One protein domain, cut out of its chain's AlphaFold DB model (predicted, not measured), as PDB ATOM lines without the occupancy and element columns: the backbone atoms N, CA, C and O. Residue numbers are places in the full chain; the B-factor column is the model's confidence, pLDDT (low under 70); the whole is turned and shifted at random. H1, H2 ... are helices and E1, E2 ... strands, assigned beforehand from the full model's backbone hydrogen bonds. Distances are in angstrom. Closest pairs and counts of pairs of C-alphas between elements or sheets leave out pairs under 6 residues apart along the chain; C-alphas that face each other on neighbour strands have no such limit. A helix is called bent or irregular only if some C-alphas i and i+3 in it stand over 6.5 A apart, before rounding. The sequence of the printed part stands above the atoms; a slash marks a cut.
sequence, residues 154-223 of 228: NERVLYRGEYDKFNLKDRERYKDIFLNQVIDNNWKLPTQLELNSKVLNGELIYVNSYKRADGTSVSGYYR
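This is residues 154 to 223 of the 228 residues of an uncharacterized protein of Candidatus Gastranaerophilales bacterium HUM_4 (UniProt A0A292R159). Look first for a hairpin of two strands, E1 and E2, with the short helix H2 near the end where E1 begins. The longer helix H1 lies off to one side, and part of the opening stretch, residues 154 to 167, runs between it and the hairpin. The printed part has 70 residues with H1, H2, E1 and E2 in that order, mixed in class, the sheet antiparallel. It is compact, with a radius of gyration of the C-alphas of 12.2 A and spans of 33 by 25 by 18 A.

Start at the hairpin of E1, residues 205 to 211, and E2, residues 217 to 222, antiparallel at 176 degrees; N 207 and O 220 are within hydrogen-bond range at 2.9 A. Residues 156 to 157 pair antiparallel with residues 221 to 222 of E2. From H2, residues 192 to 200, the closest C-alphas to E1 are Val 199 and Ile 205, 5.3 A apart. H1, residues 168 to 184, is apart from H2, E1 and E2. Every O i to N i+4 pair is within range in H2, 11 of 13 in H1.

Find C-alpha 168 at (146.979, 176.889, 188.966); from there H1 runs 23.8 A, irregular, with C-alphas 173 and 176 7.8 A apart and a kink of 51 degrees near residue 175. H2 measures 12.4 A, E1 17.0 A and E2 13.8 A, ending at C-alpha 222, (163.421, 190.115, 187.781).

The two C-alphas farthest apart, Asn 186 and Ala 213, are 37.1 A apart. The printed part has no cut and no long link. Expect pLDDT under 70 at residue 202 and residues 210 to 216.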
ATOM      1  N   ASN A 154     163.167 182.669 192.287       76.25
ATOM      2  CA  ASN A 154     163.414 183.492 193.474       76.25
ATOM      3  C   ASN A 154     163.907 184.925 193.169       76.25
ATOM      4  O   ASN A 154     163.908 185.769 194.061       76.25
ATOM      5  N   GLU A 155     164.300 185.224 191.928       83.31
ATOM      6  CA  GLU A 155     164.640 186.577 191.480       83.31
ATOM      7  C   GLU A 155     163.420 187.327 190.932       83.31
ATOM      8  O   GLU A 155     163.523 188.513 190.622       83.31
ATOM      9  N   ARG A 156     162.262 186.676 190.785       89.19
ATOM     10  CA  ARG A 156     161.037 187.317 190.297       89.19
ATOM     11  C   ARG A 156     160.610 188.465 191.201       89.19
ATOM     12  O   ARG A 156     160.679 188.384 192.424       89.19
ATOM     13  N   VAL A 157     160.094 189.517 190.572       90.62
ATOM     14  CA  VAL A 157     159.336 190.566 191.257       90.62
ATOM     15  C   VAL A 157     157.933 190.569 190.692       90.62
ATOM     16  O   VAL A 157     157.745 190.881 189.519       90.62
ATOM     17  N   LEU A 158     156.961 190.212 191.524       91.94
ATOM     18  CA  LEU A 158     155.559 190.215 191.125       91.94
ATOM     19  C   LEU A 158     154.962 191.611 191.313       91.94
ATOM     20  O   LEU A 158     155.261 192.283 192.304       91.94
ATOM     21  N   TYR A 159     154.112 192.053 190.389       91.50
ATOM     22  CA  TYR A 159     153.328 193.279 190.581       91.50
ATOM     23  C   TYR A 159     151.904 192.981 191.060       91.50
ATOM     24  O   TYR A 159     151.396 191.858 190.986       91.50
ATOM     25  N   ARG A 160     151.234 194.016 191.569       88.06
ATOM     26  CA  ARG A 160     149.852 193.945 192.051       88.06
ATOM     27  C   ARG A 160     148.911 193.398 190.970       88.06
ATOM     28  O   ARG A 160     148.810 193.969 189.888       88.06
ATOM     29  N   GLY A 161     148.185 192.328 191.298       83.81
ATOM     30  CA  GLY A 161     147.219 191.685 190.399       83.81
ATOM     31  C   GLY A 161     147.841 190.796 189.315       83.81
ATOM     32  O   GLY A 161     147.118 190.315 188.448       83.81
ATOM     33  N   GLU A 162     149.161 190.575 189.328       89.88
ATOM     34  CA  GLU A 162     149.813 189.601 188.442       89.88
ATOM     35  C   GLU A 162     149.488 188.162 188.866       89.88
ATOM     36  O   GLU A 162     149.061 187.358 188.042       89.88
ATOM     37  N   TYR A 163     149.623 187.863 190.163       86.00
ATOM     38  CA  TYR A 163     149.415 186.522 190.722       86.00
ATOM     39  C   TYR A 163     147.983 186.002 190.507       86.00
ATOM     40  O   TYR A 163     147.777 184.826 190.212       86.00
ATOM     41  N   ASP A 164     146.987 186.890 190.555       87.25
ATOM     42  CA  ASP A 164     145.584 186.526 190.329       87.25
ATOM     43  C   ASP A 164     145.318 186.063 188.891       87.25
ATOM     44  O   ASP A 164     144.391 185.292 188.647       87.25
ATOM     45  N   LYS A 165     146.157 186.482 187.938       90.06
ATOM     46  CA  LYS A 165     146.055 186.098 186.524       90.06
ATOM     47  C   LYS A 165     146.770 184.782 186.212       90.06
ATOM     48  O   LYS A 165     146.622 184.266 185.106       90.06
ATOM     49  N   PHE A 166     147.554 184.243 187.145       87.88
ATOM     50  CA  PHE A 166     148.240 182.971 186.949       87.88
ATOM     51  C   PHE A 166     147.256 181.801 186.933       87.88
ATOM     52  O   PHE A 166     146.298 181.757 187.711       87.88
ATOM     53  N   ASN A 167     147.539 180.823 186.068       88.75
ATOM     54  CA  ASN A 167     146.909 179.507 186.137       88.75
ATOM     55  C   ASN A 167     147.352 178.771 187.421       88.75
ATOM     56  O   ASN A 167     148.284 179.192 188.106       88.75
ATOM     57  N   LEU A 168     146.706 177.644 187.736       87.19
ATOM     58  CA  LEU A 168     146.979 176.889 188.966       87.19
ATOM     59  C   LEU A 168     148.449 176.464 189.113       87.19
ATOM     60  O   LEU A 168     149.007 176.568 190.201       87.19
ATOM     61  N   LYS A 169     149.090 176.031 188.022       85.62
ATOM     62  CA  LYS A 169     150.491 175.592 188.034       85.62
ATOM     63  C   LYS A 169     151.439 176.750 188.356       85.62
ATOM     64  O   LYS A 169     152.347 176.590 189.166       85.62
ATOM     65  N   ASP A 170     151.222 177.904 187.735       82.50
ATOM     66  CA  ASP A 170     152.061 179.086 187.936       82.50
ATOM     67  C   ASP A 170     151.823 179.727 189.309       82.50
ATOM     68  O   ASP A 170     152.772 180.212 189.923       82.50
ATOM     69  N   ARG A 171     150.590 179.674 189.836       87.25
ATOM     70  CA  ARG A 171     150.313 180.076 191.224       87.25
ATOM     71  C   ARG A 171     151.140 179.251 192.197       87.25
ATOM     72  O   ARG A 171     151.856 179.831 193.002       87.25
ATOM     73  N   GLU A 172     151.113 177.928 192.070       85.69
ATOM     74  CA  GLU A 172     151.847 177.064 192.997       85.69
ATOM     75  C   GLU A 172     153.365 177.251 192.879       85.69
ATOM     76  O   GLU A 172     154.056 177.360 193.887       85.69
ATOM     77  N   ARG A 173     153.876 177.415 191.652       83.38
ATOM     78  CA  ARG A 173     155.289 177.729 191.390       83.38
ATOM     79  C   ARG A 173     155.749 179.039 192.043       83.38
ATOM     80  O   ARG A 173     156.881 179.118 192.509       83.38
ATOM     81  N   TYR A 174     154.904 180.073 192.043       85.00
ATOM     82  CA  TYR A 174     155.264 181.426 192.494       85.00
ATOM     83  C   TYR A 174     154.719 181.806 193.876       85.00
ATOM     84  O   TYR A 174     154.922 182.938 194.316       85.00
ATOM     85  N   LYS A 175     154.053 180.881 194.572       86.81
ATOM     86  CA  LYS A 175     153.380 181.116 195.855       86.81
ATOM     87  C   LYS A 175     154.315 181.664 196.928       86.81
ATOM     88  O   LYS A 175     154.015 182.697 197.520       86.81
ATOM     89  N   ASP A 176     155.463 181.026 197.135       81.44
ATOM     90  CA  ASP A 176     156.412 181.442 198.175       81.44
ATOM     91  C   ASP A 176     157.013 182.814 197.866       81.44
ATOM     92  O   ASP A 176     157.152 183.659 198.746       81.44
ATOM     93  N   ILE A 177     157.301 183.079 196.592       86.94
ATOM     94  CA  ILE A 177     157.798 184.381 196.135       86.94
ATOM     95  C   ILE A 177     156.749 185.465 196.373       86.94
ATOM     96  O   ILE A 177     157.080 186.538 196.874       86.94
ATOM     97  N   PHE A 178     155.487 185.185 196.040       86.81
ATOM     98  CA  PHE A 178     154.373 186.091 196.289       86.81
ATOM     99  C   PHE A 178     154.230 186.403 197.780       86.81
ATOM    100  O   PHE A 178     154.235 187.576 198.153       86.81
ATOM    101  N   LEU A 179     154.151 185.374 198.629       82.56
ATOM    102  CA  LEU A 179     153.973 185.534 200.073       82.56
ATOM    103  C   LEU A 179     155.136 186.307 200.699       82.56
ATOM    104  O   LEU A 179     154.895 187.298 201.389       82.56
ATOM    105  N   ASN A 180     156.376 185.925 200.389       80.50
ATOM    106  CA  ASN A 180     157.562 186.616 200.893       80.50
ATOM    107  C   ASN A 180     157.574 188.082 200.450       80.50
ATOM    108  O   ASN A 180     157.768 188.974 201.266       80.50
ATOM    109  N   GLN A 181     157.273 188.369 199.179       85.75
ATOM    110  CA  GLN A 181     157.270 189.746 198.690       85.75
ATOM    111  C   GLN A 181     156.163 190.601 199.330       85.75
ATOM    112  O   GLN A 181     156.378 191.791 199.559       85.75
ATOM    113  N   VAL A 182     154.988 190.032 199.604       84.19
ATOM    114  CA  VAL A 182     153.903 190.728 200.311       84.19
ATOM    115  C   VAL A 182     154.323 191.034 201.751       84.19
ATOM    116  O   VAL A 182     154.182 192.179 202.179       84.19
ATOM    117  N   ILE A 183     154.878 190.053 202.468       79.75
ATOM    118  CA  ILE A 183     155.342 190.202 203.857       79.75
ATOM    119  C   ILE A 183     156.450 191.261 203.948       79.75
ATOM    120  O   ILE A 183     156.323 192.210 204.721       79.75
ATOM    121  N   ASP A 184     157.470 191.163 203.094       80.50
ATOM    122  CA  ASP A 184     158.632 192.062 203.085       80.50
ATOM    123  C   ASP A 184     158.270 193.519 202.751       80.50
ATOM    124  O   ASP A 184     159.000 194.443 203.105       80.50
ATOM    125  N   ASN A 185     157.150 193.748 202.054       80.88
ATOM    126  CA  ASN A 185     156.711 195.080 201.628       80.88
ATOM    127  C   ASN A 185     155.466 195.571 202.387       80.88
ATOM    128  O   ASN A 185     154.621 196.257 201.808       80.88
ATOM    129  N   ASN A 186     155.323 195.231 203.674       85.81
ATOM    130  CA  ASN A 186     154.200 195.663 204.522       85.81
ATOM    131  C   ASN A 186     152.831 195.416 203.866       85.81
ATOM    132  O   ASN A 186     151.971 196.301 203.809       85.81
ATOM    133  N   TRP A 187     152.648 194.210 203.333       83.62
ATOM    134  CA  TRP A 187     151.435 193.758 202.655       83.62
ATOM    135  C   TRP A 187     151.090 194.520 201.365       83.62
ATOM    136  O   TRP A 187     149.947 194.500 200.907       83.62
ATOM    137  N   LYS A 188     152.072 195.185 200.740       86.00
ATOM    138  CA  LYS A 188     151.885 195.955 199.503       86.00
ATOM    139  C   LYS A 188     152.833 195.500 198.402       86.00
ATOM    140  O   LYS A 188     154.027 195.769 198.431       86.00
ATOM    141  N   LEU A 189     152.278 194.890 197.356       87.81
ATOM    142  CA  LEU A 189     153.019 194.677 196.113       87.81
ATOM    143  C   LEU A 189     153.144 195.979 195.304       87.81
ATOM    144  O   LEU A 189     152.189 196.771 195.287       87.81
ATOM    145  N   PRO A 190     154.268 196.164 194.588       91.06
ATOM    146  CA  PRO A 190     154.457 197.274 193.668       91.06
ATOM    147  C   PRO A 190     153.471 197.186 192.500       91.06
ATOM    148  O   PRO A 190     153.035 196.111 192.085       91.06
ATOM    149  N   THR A 191     153.119 198.333 191.947       93.25
ATOM    150  CA  THR A 191     152.381 198.461 190.694       93.25
ATOM    151  C   THR A 191     153.282 198.151 189.501       93.25
ATOM    152  O   THR A 191     154.509 198.254 189.566       93.25
ATOM    153  N   GLN A 192     152.670 197.818 188.365       92.56
ATOM    154  CA  GLN A 192     153.417 197.608 187.125       92.56
ATOM    155  C   GLN A 192     154.178 198.875 186.687       92.56
ATOM    156  O   GLN A 192     155.286 198.779 186.163       92.56
ATOM    157  N   LEU A 193     153.615 200.062 186.947       91.38
ATOM    158  CA  LEU A 193     154.250 201.346 186.643       91.38
ATOM    159  C   LEU A 193     155.540 201.548 187.453       91.38
ATOM    160  O   LEU A 193     156.563 201.917 186.885       91.38
ATOM    161  N   GLU A 194     155.519 201.244 188.752       90.81
ATOM    162  CA  GLU A 194     156.712 201.322 189.606       90.81
ATOM    163  C   GLU A 194     157.800 200.350 189.143       90.81
ATOM    164  O   GLU A 194     158.973 200.719 189.084       90.81
ATOM    165  N   LEU A 195     157.429 199.122 188.760       91.75
ATOM    166  CA  LEU A 195     158.397 198.165 188.223       91.75
ATOM    167  C   LEU A 195     158.968 198.610 186.872       91.75
ATOM    168  O   LEU A 195     160.160 198.437 186.642       91.75
ATOM    169  N   ASN A 196     158.167 199.233 186.005       88.56
ATOM    170  CA  ASN A 196     158.653 199.806 184.748       88.56
ATOM    171  C   ASN A 196     159.675 200.925 184.987       88.56
ATOM    172  O   ASN A 196     160.730 200.921 184.355       88.56
ATOM    173  N   SER A 197     159.420 201.834 185.934       84.75
ATOM    174  CA  SER A 197     160.396 202.862 186.327       84.75
ATOM    175  C   SER A 197     161.703 202.244 186.828       84.75
ATOM    176  O   SER A 197     162.785 202.700 186.456       84.75
ATOM    177  N   LYS A 198     161.613 201.148 187.594       84.31
ATOM    178  CA  LYS A 198     162.776 200.371 188.046       84.31
ATOM    179  C   LYS A 198     163.507 199.627 186.922       84.31
ATOM    180  O   LYS A 198     164.681 199.303 187.039       84.31
ATOM    181  N   VAL A 199     162.840 199.323 185.813       81.19
ATOM    182  CA  VAL A 199     163.518 198.788 184.622       81.19
ATOM    183  C   VAL A 199     164.262 199.904 183.891       81.19
ATOM    184  O   VAL A 199     165.411 199.715 183.495       81.19
ATOM    185  N   LEU A 200     163.641 201.080 183.753       75.88
ATOM    186  CA  LEU A 200     164.239 202.241 183.084       75.88
ATOM    187  C   LEU A 200     165.502 202.744 183.791       75.88
ATOM    188  O   LEU A 200     166.464 203.116 183.124       75.88
ATOM    189  N   ASN A 201     165.525 202.722 185.124       77.44
ATOM    190  CA  ASN A 201     166.690 203.130 185.909       77.44
ATOM    191  C   ASN A 201     167.723 201.999 186.127       77.44
ATOM    192  O   ASN A 201     168.752 202.214 186.767       77.44
ATOM    193  N   GLY A 202     167.471 200.802 185.579       68.06
ATOM    194  CA  GLY A 202     168.387 199.662 185.620       68.06
ATOM    195  C   GLY A 202     168.396 198.856 186.924       68.06
ATOM    196  O   GLY A 202     169.257 197.988 187.078       68.06
ATOM    197  N   GLU A 203     167.466 199.105 187.852       76.00
ATOM    198  CA  GLU A 203     167.286 198.305 189.073       76.00
ATOM    199  C   GLU A 203     166.713 196.907 188.792       76.00
ATOM    200  O   GLU A 203     167.044 195.945 189.490       76.00
ATOM    201  N   LEU A 204     165.855 196.792 187.778       84.31
ATOM    202  CA  LEU A 204     165.224 195.551 187.342       84.31
ATOM    203  C   LEU A 204     165.481 195.298 185.860       84.31
ATOM    204  O   LEU A 204     165.813 196.191 185.082       84.31
ATOM    205  N   ILE A 205     165.239 194.058 185.452       80.06
ATOM    206  CA  ILE A 205     165.072 193.718 184.045       80.06
ATOM    207  C   ILE A 205     163.643 193.248 183.798       80.06
ATOM    208  O   ILE A 205     163.054 192.561 184.636       80.06
ATOM    209  N   TYR A 206     163.107 193.603 182.635       81.94
ATOM    210  CA  TYR A 206     161.878 193.019 182.116       81.94
ATOM    211  C   TYR A 206     162.205 191.999 181.032       81.94
ATOM    212  O   TYR A 206     163.071 192.230 180.184       81.94
ATOM    213  N   VAL A 207     161.501 190.875 181.069       76.75
ATOM    214  CA  VAL A 207     161.689 189.755 180.155       76.75
ATOM    215  C   VAL A 207     160.384 189.489 179.428       76.75
ATOM    216  O   VAL A 207     159.387 189.108 180.043       76.75
ATOM    217  N   ASN A 208     160.399 189.674 178.108       75.56
ATOM    218  CA  ASN A 208     159.307 189.227 177.250       75.56
ATOM    219  C   ASN A 208     159.162 187.708 177.354       75.56
ATOM    220  O   ASN A 208     160.158 187.004 177.526       75.56
ATOM    221  N   SER A 209     157.931 187.209 177.240       78.69
ATOM    222  CA  SER A 209     157.672 185.774 177.359       78.69
ATOM    223  C   SER A 209     158.499 184.974 176.358       78.69
ATOM    224  O   SER A 209     158.455 185.230 175.154       78.69
ATOM    225  N   TYR A 210     159.252 184.005 176.866       64.56
ATOM    226  CA  TYR A 210     159.912 182.999 176.050       64.56
ATOM    227  C   TYR A 210     159.924 181.656 176.778       64.56
ATOM    228  O   TYR A 210     159.797 181.576 178.004       64.56
ATOM    229  N   LYS A 211     160.070 180.586 175.999       67.31
ATOM    230  CA  LYS A 211     160.213 179.228 176.511       67.31
ATOM    231  C   LYS A 211     161.674 178.814 176.400       67.31
ATOM    232  O   LYS A 211     162.251 178.865 175.310       67.31
ATOM    233  N   ARG A 212     162.272 178.439 177.527       61.09
ATOM    234  CA  ARG A 212     163.594 177.816 177.577       61.09
ATOM    235  C   ARG A 212     163.552 176.438 176.918       61.09
ATOM    236  O   ARG A 212     162.489 175.846 176.732       61.09
ATOM    237  N   ALA A 213     164.727 175.932 176.565       49.31
ATOM    238  CA  ALA A 213     164.876 174.629 175.922       49.31
ATOM    239  C   ALA A 213     164.485 173.445 176.833       49.31
ATOM    240  O   ALA A 213     164.031 172.424 176.329       49.31
ATOM    241  N   ASP A 214     164.577 173.604 178.158       55.84
ATOM    242  CA  ASP A 214     164.055 172.662 179.168       55.84
ATOM    243  C   ASP A 214     162.511 172.691 179.286       55.84
ATOM    244  O   ASP A 214     161.914 171.939 180.052       55.84
ATOM    245  N   GLY A 215     161.847 173.568 178.526       62.75
ATOM    246  CA  GLY A 215     160.405 173.768 178.542       62.75
ATOM    247  C   GLY A 215     159.916 174.794 179.568       62.75
ATOM    248  O   GLY A 215     158.715 175.083 179.585       62.75
ATOM    249  N   THR A 216     160.808 175.375 180.372       68.44
ATOM    250  CA  THR A 216     160.481 176.384 181.381       68.44
ATOM    251  C   THR A 216     160.058 177.697 180.721       68.44
ATOM    252  O   THR A 216     160.814 178.312 179.967       68.44
ATOM    253  N   SER A 217     158.849 178.164 181.030       74.56
ATOM    254  CA  SER A 217     158.385 179.498 180.633       74.56
ATOM    255  C   SER A 217     158.974 180.570 181.552       74.56
ATOM    256  O   SER A 217     158.975 180.408 182.778       74.56
ATOM    257  N   VAL A 218     159.456 181.662 180.952       74.62
ATOM    258  CA  VAL A 218     160.102 182.795 181.632       74.62
ATOM    259  C   VAL A 218     159.492 184.093 181.120       74.62
ATOM    260  O   VAL A 218     159.420 184.311 179.909       74.62
ATOM    261  N   SER A 219     159.056 184.965 182.029       83.94
ATOM    262  CA  SER A 219     158.472 186.264 181.678       83.94
ATOM    263  C   SER A 219     158.378 187.209 182.874       83.94
ATOM    264  O   SER A 219     158.265 186.769 184.014       83.94
ATOM    265  N   GLY A 220     158.329 188.514 182.612       88.12
ATOM    266  CA  GLY A 220     158.051 189.575 183.584       88.12
ATOM    267  C   GLY A 220     159.308 190.170 184.229       88.12
ATOM    268  O   GLY A 220     160.376 190.172 183.620       88.12
ATOM    269  N   TYR A 221     159.178 190.711 185.440       90.62
ATOM    270  CA  TYR A 221     160.242 191.441 186.132       90.62
ATOM    271  C   TYR A 221     161.132 190.530 186.977       90.62
ATOM    272  O   TYR A 221     160.646 189.607 187.638       90.62
ATOM    273  N   TYR A 222     162.431 190.826 186.978       87.75
ATOM    274  CA  TYR A 222     163.421 190.115 187.781       87.75
ATOM    275  C   TYR A 222     164.411 191.081 188.440       87.75
ATOM    276  O   TYR A 222     164.877 192.041 187.816       87.75
ATOM    277  N   ARG A 223     164.758 190.783 189.697       79.62
ATOM    278  CA  ARG A 223     165.835 191.395 190.482       79.62
ATOM    279  C   ARG A 223     167.169 190.925 189.926       79.62
ATOM    280  O   ARG A 223     167.843 190.087 190.505       79.62
TER     281      ARG A 223